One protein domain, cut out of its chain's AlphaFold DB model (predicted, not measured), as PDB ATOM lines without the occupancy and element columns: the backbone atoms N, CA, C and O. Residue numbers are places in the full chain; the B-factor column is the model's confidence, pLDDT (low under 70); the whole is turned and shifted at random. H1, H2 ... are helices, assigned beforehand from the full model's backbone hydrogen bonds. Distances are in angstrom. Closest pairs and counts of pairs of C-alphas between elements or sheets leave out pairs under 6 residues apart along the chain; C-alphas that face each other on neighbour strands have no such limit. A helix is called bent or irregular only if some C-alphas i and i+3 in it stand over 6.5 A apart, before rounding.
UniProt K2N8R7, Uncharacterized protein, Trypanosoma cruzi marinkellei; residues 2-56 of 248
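Overview. This is residues 2 to 56 of the 248 residues of an uncharacterized protein of Trypanosoma cruzi marinkellei (UniProt K2N8R7). Two long helices, H1 and H2, meet near their ends at a tight turn and spread from there as a narrow, flat V. The inside of the V is open, and most of both arms stands free; a short tail, residues 53 to 56, runs on from the far end of H2. The printed part has 55 residues with two named helices, H1 then H2, and no named strand; the class is all helix. It is only just extended, close to loose, with a radius of gyration of the C-alphas of 15.5 A, and it spans 44 by 33 by 7 A.

Along the chain. The longest helix is H1, residues 2 to 28, 38.6 A from first to last C-alpha. It begins at C-alpha 2, (11.710, -25.902, 104.129), and ends at C-alpha 28, (27.143, -20.999, 69.129). H2, residues 32 to 52, measures 30.4 A and ends at C-alpha 52, (10.245, -50.219, 84.887). Neither helix is bent.

Arrangement. H1 and H2 touch only at the corner by their link, H1 with residues 25 to 26 alone and H2 with residues 32 to 33 alone. Their closest C-alphas, those of Ile 26 and Leu 33, are 7.1 A apart. The helices run opposite ways at a shallow tilt of 34 degrees, only just short of steep. Their centres are 18.7 A apart. In H1 and H2 every O i to N i+4 pair is within hydrogen-bond range.

Size, cuts and confidence. The two C-alphas farthest apart, those of Val 27 and Phe 56, are 45.2 A apart. The printed part has no cut, and the link from H1 to H2, 3 residues, is tight. Residues 2 to 21, 26 to 32 and 37 to 56 stand free. The mean pLDDT of the printed part is 71.8; 18 residues are under 70, namely residues 30 to 34, 36 to 37, 44 to 45 and 48 to 56.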
ATOM      1  N   SER A   2      10.384 -25.968 104.768       75.56
ATOM      2  CA  SER A   2      11.710 -25.902 104.129       75.56
ATOM      3  C   SER A   2      11.893 -26.873 102.955       75.56
ATOM      4  O   SER A   2      12.381 -26.464 101.909       75.56
ATOM      5  N   ASP A   3      11.436 -28.121 103.082       79.94
ATOM      6  CA  ASP A   3      11.647 -29.146 102.043       79.94
ATOM      7  C   ASP A   3      10.841 -28.857 100.772       79.94
ATOM      8  O   ASP A   3      11.323 -29.035  99.655       79.94
ATOM      9  N   ALA A   4       9.626 -28.324 100.938       79.69
ATOM     10  CA  ALA A   4       8.798 -27.879  99.822       79.69
ATOM     11  C   ALA A   4       9.412 -26.655  99.128       79.69
ATOM     12  O   ALA A   4       9.425 -26.589  97.903       79.69
ATOM     13  N   ALA A   5       9.961 -25.709  99.896       79.50
ATOM     14  CA  ALA A   5      10.630 -24.538  99.340       79.50
ATOM     15  C   ALA A   5      11.899 -24.923  98.562       79.50
ATOM     16  O   ALA A   5      12.094 -24.442  97.450       79.50
ATOM     17  N   LEU A   6      12.719 -25.836  99.093       82.31
ATOM     18  CA  LEU A   6      13.901 -26.357  98.401       82.31
ATOM     19  C   LEU A   6      13.530 -27.115  97.124       82.31
ATOM     20  O   LEU A   6      14.170 -26.909  96.095       82.31
ATOM     21  N   ALA A   7      12.473 -27.931  97.156       79.06
ATOM     22  CA  ALA A   7      11.979 -28.624  95.970       79.06
ATOM     23  C   ALA A   7      11.502 -27.638  94.890       79.06
ATOM     24  O   ALA A   7      11.876 -27.767  93.726       79.06
ATOM     25  N   ILE A   8      10.731 -26.615  95.269       78.69
ATOM     26  CA  ILE A   8      10.246 -25.589  94.337       78.69
ATOM     27  C   ILE A   8      11.420 -24.780  93.768       78.69
ATOM     28  O   ILE A   8      11.507 -24.608  92.554       78.69
ATOM     29  N   CYS A   9      12.354 -24.335  94.612       81.12
ATOM     30  CA  CYS A   9      13.537 -23.591  94.179       81.12
ATOM     31  C   CYS A   9      14.448 -24.425  93.270       81.12
ATOM     32  O   CYS A   9      14.929 -23.909  92.266       81.12
ATOM     33  N   GLY A  10      14.652 -25.707  93.577       77.94
ATOM     34  CA  GLY A  10      15.448 -26.612  92.748       77.94
ATOM     35  C   GLY A  10      14.828 -26.832  91.369       77.94
ATOM     36  O   GLY A  10      15.529 -26.777  90.359       77.94
ATOM     37  N   VAL A  11      13.505 -27.004  91.302       77.88
ATOM     38  CA  VAL A  11      12.791 -27.182  90.030       77.88
ATOM     39  C   VAL A  11      12.777 -25.891  89.211       77.88
ATOM     40  O   VAL A  11      13.075 -25.925  88.018       77.88
ATOM     41  N   LEU A  12      12.470 -24.747  89.831       71.00
ATOM     42  CA  LEU A  12      12.455 -23.456  89.139       71.00
ATOM     43  C   LEU A  12      13.860 -23.063  88.671       71.00
ATOM     44  O   LEU A  12      14.036 -22.724  87.504       71.00
ATOM     45  N   GLY A  13      14.863 -23.179  89.542       77.44
ATOM     46  CA  GLY A  13      16.258 -22.890  89.216       77.44
ATOM     47  C   GLY A  13      16.796 -23.800  88.115       77.44
ATOM     48  O   GLY A  13      17.354 -23.313  87.135       77.44
ATOM     49  N   GLY A  14      16.555 -25.111  88.217       76.69
ATOM     50  CA  GLY A  14      16.956 -26.074  87.191       76.69
ATOM     51  C   GLY A  14      16.272 -25.833  85.844       76.69
ATOM     52  O   GLY A  14      16.913 -25.924  84.799       76.69
ATOM     53  N   CYS A  15      14.987 -25.461  85.847       73.56
ATOM     54  CA  CYS A  15      14.248 -25.163  84.621       73.56
ATOM     55  C   CYS A  15      14.802 -23.924  83.903       73.56
ATOM     56  O   CYS A  15      15.039 -23.982  82.695       73.56
ATOM     57  N   GLN A  16      15.057 -22.835  84.635       78.00
ATOM     58  CA  GLN A  16      15.598 -21.606  84.047       78.00
ATOM     59  C   GLN A  16      17.054 -21.775  83.596       78.00
ATOM     60  O   GLN A  16      17.413 -21.336  82.506       78.00
ATOM     61  N   ALA A  17      17.879 -22.479  84.379       76.88
ATOM     62  CA  ALA A  17      19.263 -22.768  84.009       76.88
ATOM     63  C   ALA A  17      19.356 -23.594  82.715       76.88
ATOM     64  O   ALA A  17      20.200 -23.316  81.866       76.88
ATOM     65  N   ASN A  18      18.459 -24.568  82.528       76.62
ATOM     66  CA  ASN A  18      18.426 -25.387  81.317       76.62
ATOM     67  C   ASN A  18      18.048 -24.568  80.069       76.62
ATOM     68  O   ASN A  18      18.650 -24.733  79.012       76.62
ATOM     69  N   VAL A  19      17.085 -23.646  80.192       73.44
ATOM     70  CA  VAL A  19      16.716 -22.728  79.100       73.44
ATOM     71  C   VAL A  19      17.882 -21.811  78.738       73.44
ATOM     72  O   VAL A  19      18.194 -21.664  77.560       73.44
ATOM     73  N   PHE A  20      18.546 -21.236  79.739       79.06
ATOM     74  CA  PHE A  20      19.685 -20.344  79.532       79.06
ATOM     75  C   PHE A  20      20.870 -21.059  78.868       79.06
ATOM     76  O   PHE A  20      21.483 -20.543  77.934       79.06
ATOM     77  N   LEU A  21      21.159 -22.292  79.296       80.38
ATOM     78  CA  LEU A  21      22.171 -23.133  78.663       80.38
ATOM     79  C   LEU A  21      21.817 -23.429  77.198       80.38
ATOM     80  O   LEU A  21      22.678 -23.356  76.323       80.38
ATOM     81  N   LEU A  22      20.547 -23.733  76.917       74.69
ATOM     82  CA  LEU A  22      20.073 -24.017  75.564       74.69
ATOM     83  C   LEU A  22      20.160 -22.784  74.654       74.69
ATOM     84  O   LEU A  22      20.525 -22.907  73.484       74.69
ATOM     85  N   GLU A  23      19.895 -21.594  75.192       77.50
ATOM     86  CA  GLU A  23      20.086 -20.326  74.485       77.50
ATOM     87  C   GLU A  23      21.558 -20.101  74.109       77.50
ATOM     88  O   GLU A  23      21.861 -19.839  72.944       77.50
ATOM     89  N   LEU A  24      22.483 -20.300  75.053       80.12
ATOM     90  CA  LEU A  24      23.926 -20.195  74.807       80.12
ATOM     91  C   LEU A  24      24.414 -21.174  73.727       80.12
ATOM     92  O   LEU A  24      25.236 -20.806  72.885       80.12
ATOM     93  N   ILE A  25      23.903 -22.409  73.727       78.00
ATOM     94  CA  ILE A  25      24.276 -23.441  72.748       78.00
ATOM     95  C   ILE A  25      23.788 -23.067  71.346       78.00
ATOM     96  O   ILE A  25      24.556 -23.161  70.389       78.00
ATOM     97  N   ILE A  26      22.545 -22.598  71.211       72.25
ATOM     98  CA  ILE A  26      21.992 -22.232  69.900       72.25
ATOM     99  C   ILE A  26      22.706 -21.034  69.279       72.25
ATOM    100  O   ILE A  26      22.912 -21.017  68.066       72.25
ATOM    101  N   VAL A  27      23.132 -20.065  70.093       73.19
ATOM    102  CA  VAL A  27      23.923 -18.922  69.608       73.19
ATOM    103  C   VAL A  27      25.282 -19.372  69.059       73.19
ATOM    104  O   VAL A  27      25.828 -18.726  68.165       73.19
ATOM    105  N   ARG A  28      25.842 -20.478  69.569       76.12
ATOM    106  CA  ARG A  28      27.143 -20.999  69.129       76.12
ATOM    107  C   ARG A  28      27.044 -21.927  67.920       76.12
ATOM    108  O   ARG A  28      27.850 -21.786  67.004       76.12
ATOM    109  N   SER A  29      26.090 -22.857  67.903       71.94
ATOM    110  CA  SER A  29      25.956 -23.837  66.820       71.94
ATOM    111  C   SER A  29      24.536 -24.427  66.730       71.94
ATOM    112  O   SER A  29      24.182 -25.322  67.500       71.94
ATOM    113  N   PRO A  30      23.714 -24.013  65.744       65.69
ATOM    114  CA  PRO A  30      22.327 -24.480  65.621       65.69
ATOM    115  C   PRO A  30      22.211 -25.982  65.307       65.69
ATOM    116  O   PRO A  30      21.277 -26.639  65.761       65.69
ATOM    117  N   ASN A  31      23.196 -26.565  64.612       67.31
ATOM    118  CA  ASN A  31      23.215 -27.998  64.277       67.31
ATOM    119  C   ASN A  31      23.384 -28.917  65.501       67.31
ATOM    120  O   ASN A  31      23.074 -30.104  65.433       67.31
ATOM    121  N   THR A  32      23.842 -28.388  66.640       68.00
ATOM    122  CA  THR A  32      24.031 -29.161  67.878       68.00
ATOM    123  C   THR A  32      22.701 -29.527  68.547       68.00
ATOM    124  O   THR A  32      22.654 -30.445  69.367       68.00
ATOM    125  N   LEU A  33      21.599 -28.864  68.177       65.94
ATOM    126  CA  LEU A  33      20.289 -29.083  68.790       65.94
ATOM    127  C   LEU A  33      19.750 -30.501  68.543       65.94
ATOM    128  O   LEU A  33      19.226 -31.126  69.463       65.94
ATOM    129  N   TYR A  34      19.951 -31.045  67.340       69.88
ATOM    130  CA  TYR A  34      19.533 -32.408  66.997       69.88
ATOM    131  C   TYR A  34      20.252 -33.453  67.855       69.88
ATOM    132  O   TYR A  34      19.614 -34.341  68.425       69.88
ATOM    133  N   ALA A  35      21.568 -33.301  68.025       73.25
ATOM    134  CA  ALA A  35      22.366 -34.186  68.867       73.25
ATOM    135  C   ALA A  35      21.914 -34.135  70.336       73.25
ATOM    136  O   ALA A  35      21.788 -35.178  70.972       73.25
ATOM    137  N   MET A  36      21.588 -32.945  70.856       67.31
ATOM    138  CA  MET A  36      21.037 -32.795  72.209       67.31
ATOM    139  C   MET A  36      19.705 -33.529  72.378       67.31
ATOM    140  O   MET A  36      19.543 -34.284  73.336       67.31
ATOM    141  N   THR A  37      18.766 -33.367  71.440       69.06
ATOM    142  CA  THR A  37      17.475 -34.073  71.507       69.06
ATOM    143  C   THR A  37      17.637 -35.589  71.413       69.06
ATOM    144  O   THR A  37      16.973 -36.322  72.146       69.06
ATOM    145  N   PHE A  38      18.572 -36.063  70.586       70.50
ATOM    146  CA  PHE A  38      18.896 -37.479  70.465       70.50
ATOM    147  C   PHE A  38      19.461 -38.042  71.775       70.50
ATOM    148  O   PHE A  38      18.956 -39.036  72.290       70.50
ATOM    149  N   VAL A  39      20.455 -37.373  72.367       74.75
ATOM    150  CA  VAL A  39      21.050 -37.794  73.644       74.75
ATOM    151  C   VAL A  39      20.017 -37.763  74.767       74.75
ATOM    152  O   VAL A  39      19.916 -38.725  75.525       74.75
ATOM    153  N   GLN A  40      19.207 -36.705  74.855       73.44
ATOM    154  CA  GLN A  40      18.120 -36.610  75.831       73.44
ATOM    155  C   GLN A  40      17.168 -37.800  75.701       73.44
ATOM    156  O   GLN A  40      16.798 -38.411  76.702       73.44
ATOM    157  N   TYR A  41      16.794 -38.152  74.475       72.19
ATOM    158  CA  TYR A  41      15.905 -39.271  74.218       72.19
ATOM    159  C   TYR A  41      16.516 -40.613  74.626       72.19
ATOM    160  O   TYR A  41      15.849 -41.421  75.277       72.19
ATOM    161  N   VAL A  42      17.795 -40.831  74.311       74.44
ATOM    162  CA  VAL A  42      18.548 -42.027  74.705       74.44
ATOM    163  C   VAL A  42      18.612 -42.140  76.227       74.44
ATOM    164  O   VAL A  42      18.198 -43.155  76.781       74.44
ATOM    165  N   VAL A  43      19.052 -41.086  76.920       76.94
ATOM    166  CA  VAL A  43      19.183 -41.072  78.388       76.94
ATOM    167  C   VAL A  43      17.840 -41.334  79.065       76.94
ATOM    168  O   VAL A  43      17.750 -42.173  79.960       76.94
ATOM    169  N   VAL A  44      16.781 -40.657  78.618       68.44
ATOM    170  CA  VAL A  44      15.435 -40.835  79.175       68.44
ATOM    171  C   VAL A  44      14.916 -42.248  78.918       68.44
ATOM    172  O   VAL A  44      14.313 -42.839  79.808       68.44
ATOM    173  N   SER A  45      15.177 -42.824  77.745       67.62
ATOM    174  CA  SER A  45      14.748 -44.189  77.420       67.62
ATOM    175  C   SER A  45      15.468 -45.232  78.271       67.62
ATOM    176  O   SER A  45      14.814 -46.117  78.822       67.62
ATOM    177  N   PHE A  46      16.783 -45.087  78.461       76.44
ATOM    178  CA  PHE A  46      17.556 -45.938  79.369       76.44
ATOM    179  C   PHE A  46      17.063 -45.832  80.815       76.44
ATOM    180  O   PHE A  46      16.836 -46.856  81.458       76.44
ATOM    181  N   LEU A  47      16.834 -44.614  81.315       72.31
ATOM    182  CA  LEU A  47      16.313 -44.390  82.664       72.31
ATOM    183  C   LEU A  47      14.912 -44.994  82.844       72.31
ATOM    184  O   LEU A  47      14.637 -45.622  83.861       72.31
ATOM    185  N   SER A  48      14.038 -44.822  81.852       62.66
ATOM    186  CA  SER A  48      12.655 -45.311  81.865       62.66
ATOM    187  C   SER A  48      12.594 -46.843  81.862       62.66
ATOM    188  O   SER A  48      11.861 -47.447  82.644       62.66
ATOM    189  N   ILE A  49      13.438 -47.486  81.046       65.50
ATOM    190  CA  ILE A  49      13.627 -48.943  81.042       65.50
ATOM    191  C   ILE A  49      14.170 -49.424  82.388       65.50
ATOM    192  O   ILE A  49      13.655 -50.399  82.928       65.50
ATOM    193  N   PHE A  50      15.165 -48.737  82.952       67.50
ATOM    194  CA  PHE A  50      15.733 -49.099  84.249       67.50
ATOM    195  C   PHE A  50      14.710 -48.975  85.389       67.50
ATOM    196  O   PHE A  50      14.654 -49.847  86.246       67.50
ATOM    197  N   LEU A  51      13.858 -47.943  85.374       62.50
ATOM    198  CA  LEU A  51      12.806 -47.745  86.380       62.50
ATOM    199  C   LEU A  51      11.682 -48.788  86.302       62.50
ATOM    200  O   LEU A  51      11.136 -49.178  87.333       62.50
ATOM    201  N   VAL A  52      11.297 -49.205  85.093       57.28
ATOM    202  CA  VAL A  52      10.245 -50.219  84.887       57.28
ATOM    203  C   VAL A  52      10.775 -51.642  85.044       57.28
ATOM    204  O   VAL A  52      10.026 -52.546  85.421       57.28
ATOM    205  N   SER A  53      12.066 -51.855  84.799       57.06
ATOM    206  CA  SER A  53      12.727 -53.127  85.050       57.06
ATOM    207  C   SER A  53      12.940 -53.316  86.552       57.06
ATOM    208  O   SER A  53      13.933 -52.870  87.122       57.06
ATOM    209  N   ASN A  54      12.020 -54.020  87.215       50.97
ATOM    210  CA  ASN A  54      12.239 -54.487  88.582       50.97
ATOM    211  C   ASN A  54      13.441 -55.454  88.607       50.97
ATOM    212  O   ASN A  54      13.301 -56.632  88.292       50.97
ATOM    213  N   PHE A  55      14.614 -54.975  89.022       49.19
ATOM    214  CA  PHE A  55      15.763 -55.829  89.361       49.19
ATOM    215  C   PHE A  55      15.616 -56.513  90.735       49.19
ATOM    216  O   PHE A  55      16.427 -57.362  91.093       49.19
ATOM    217  N   PHE A  56      14.587 -56.162  91.511       45.56
ATOM    218  CA  PHE A  56      14.454 -56.520  92.925       45.56
ATOM    219  C   PHE A  56      13.354 -57.558  93.192       45.56
ATOM    220  O   PHE A  56      12.459 -57.347  94.002       45.56
TER     221      PHE A  56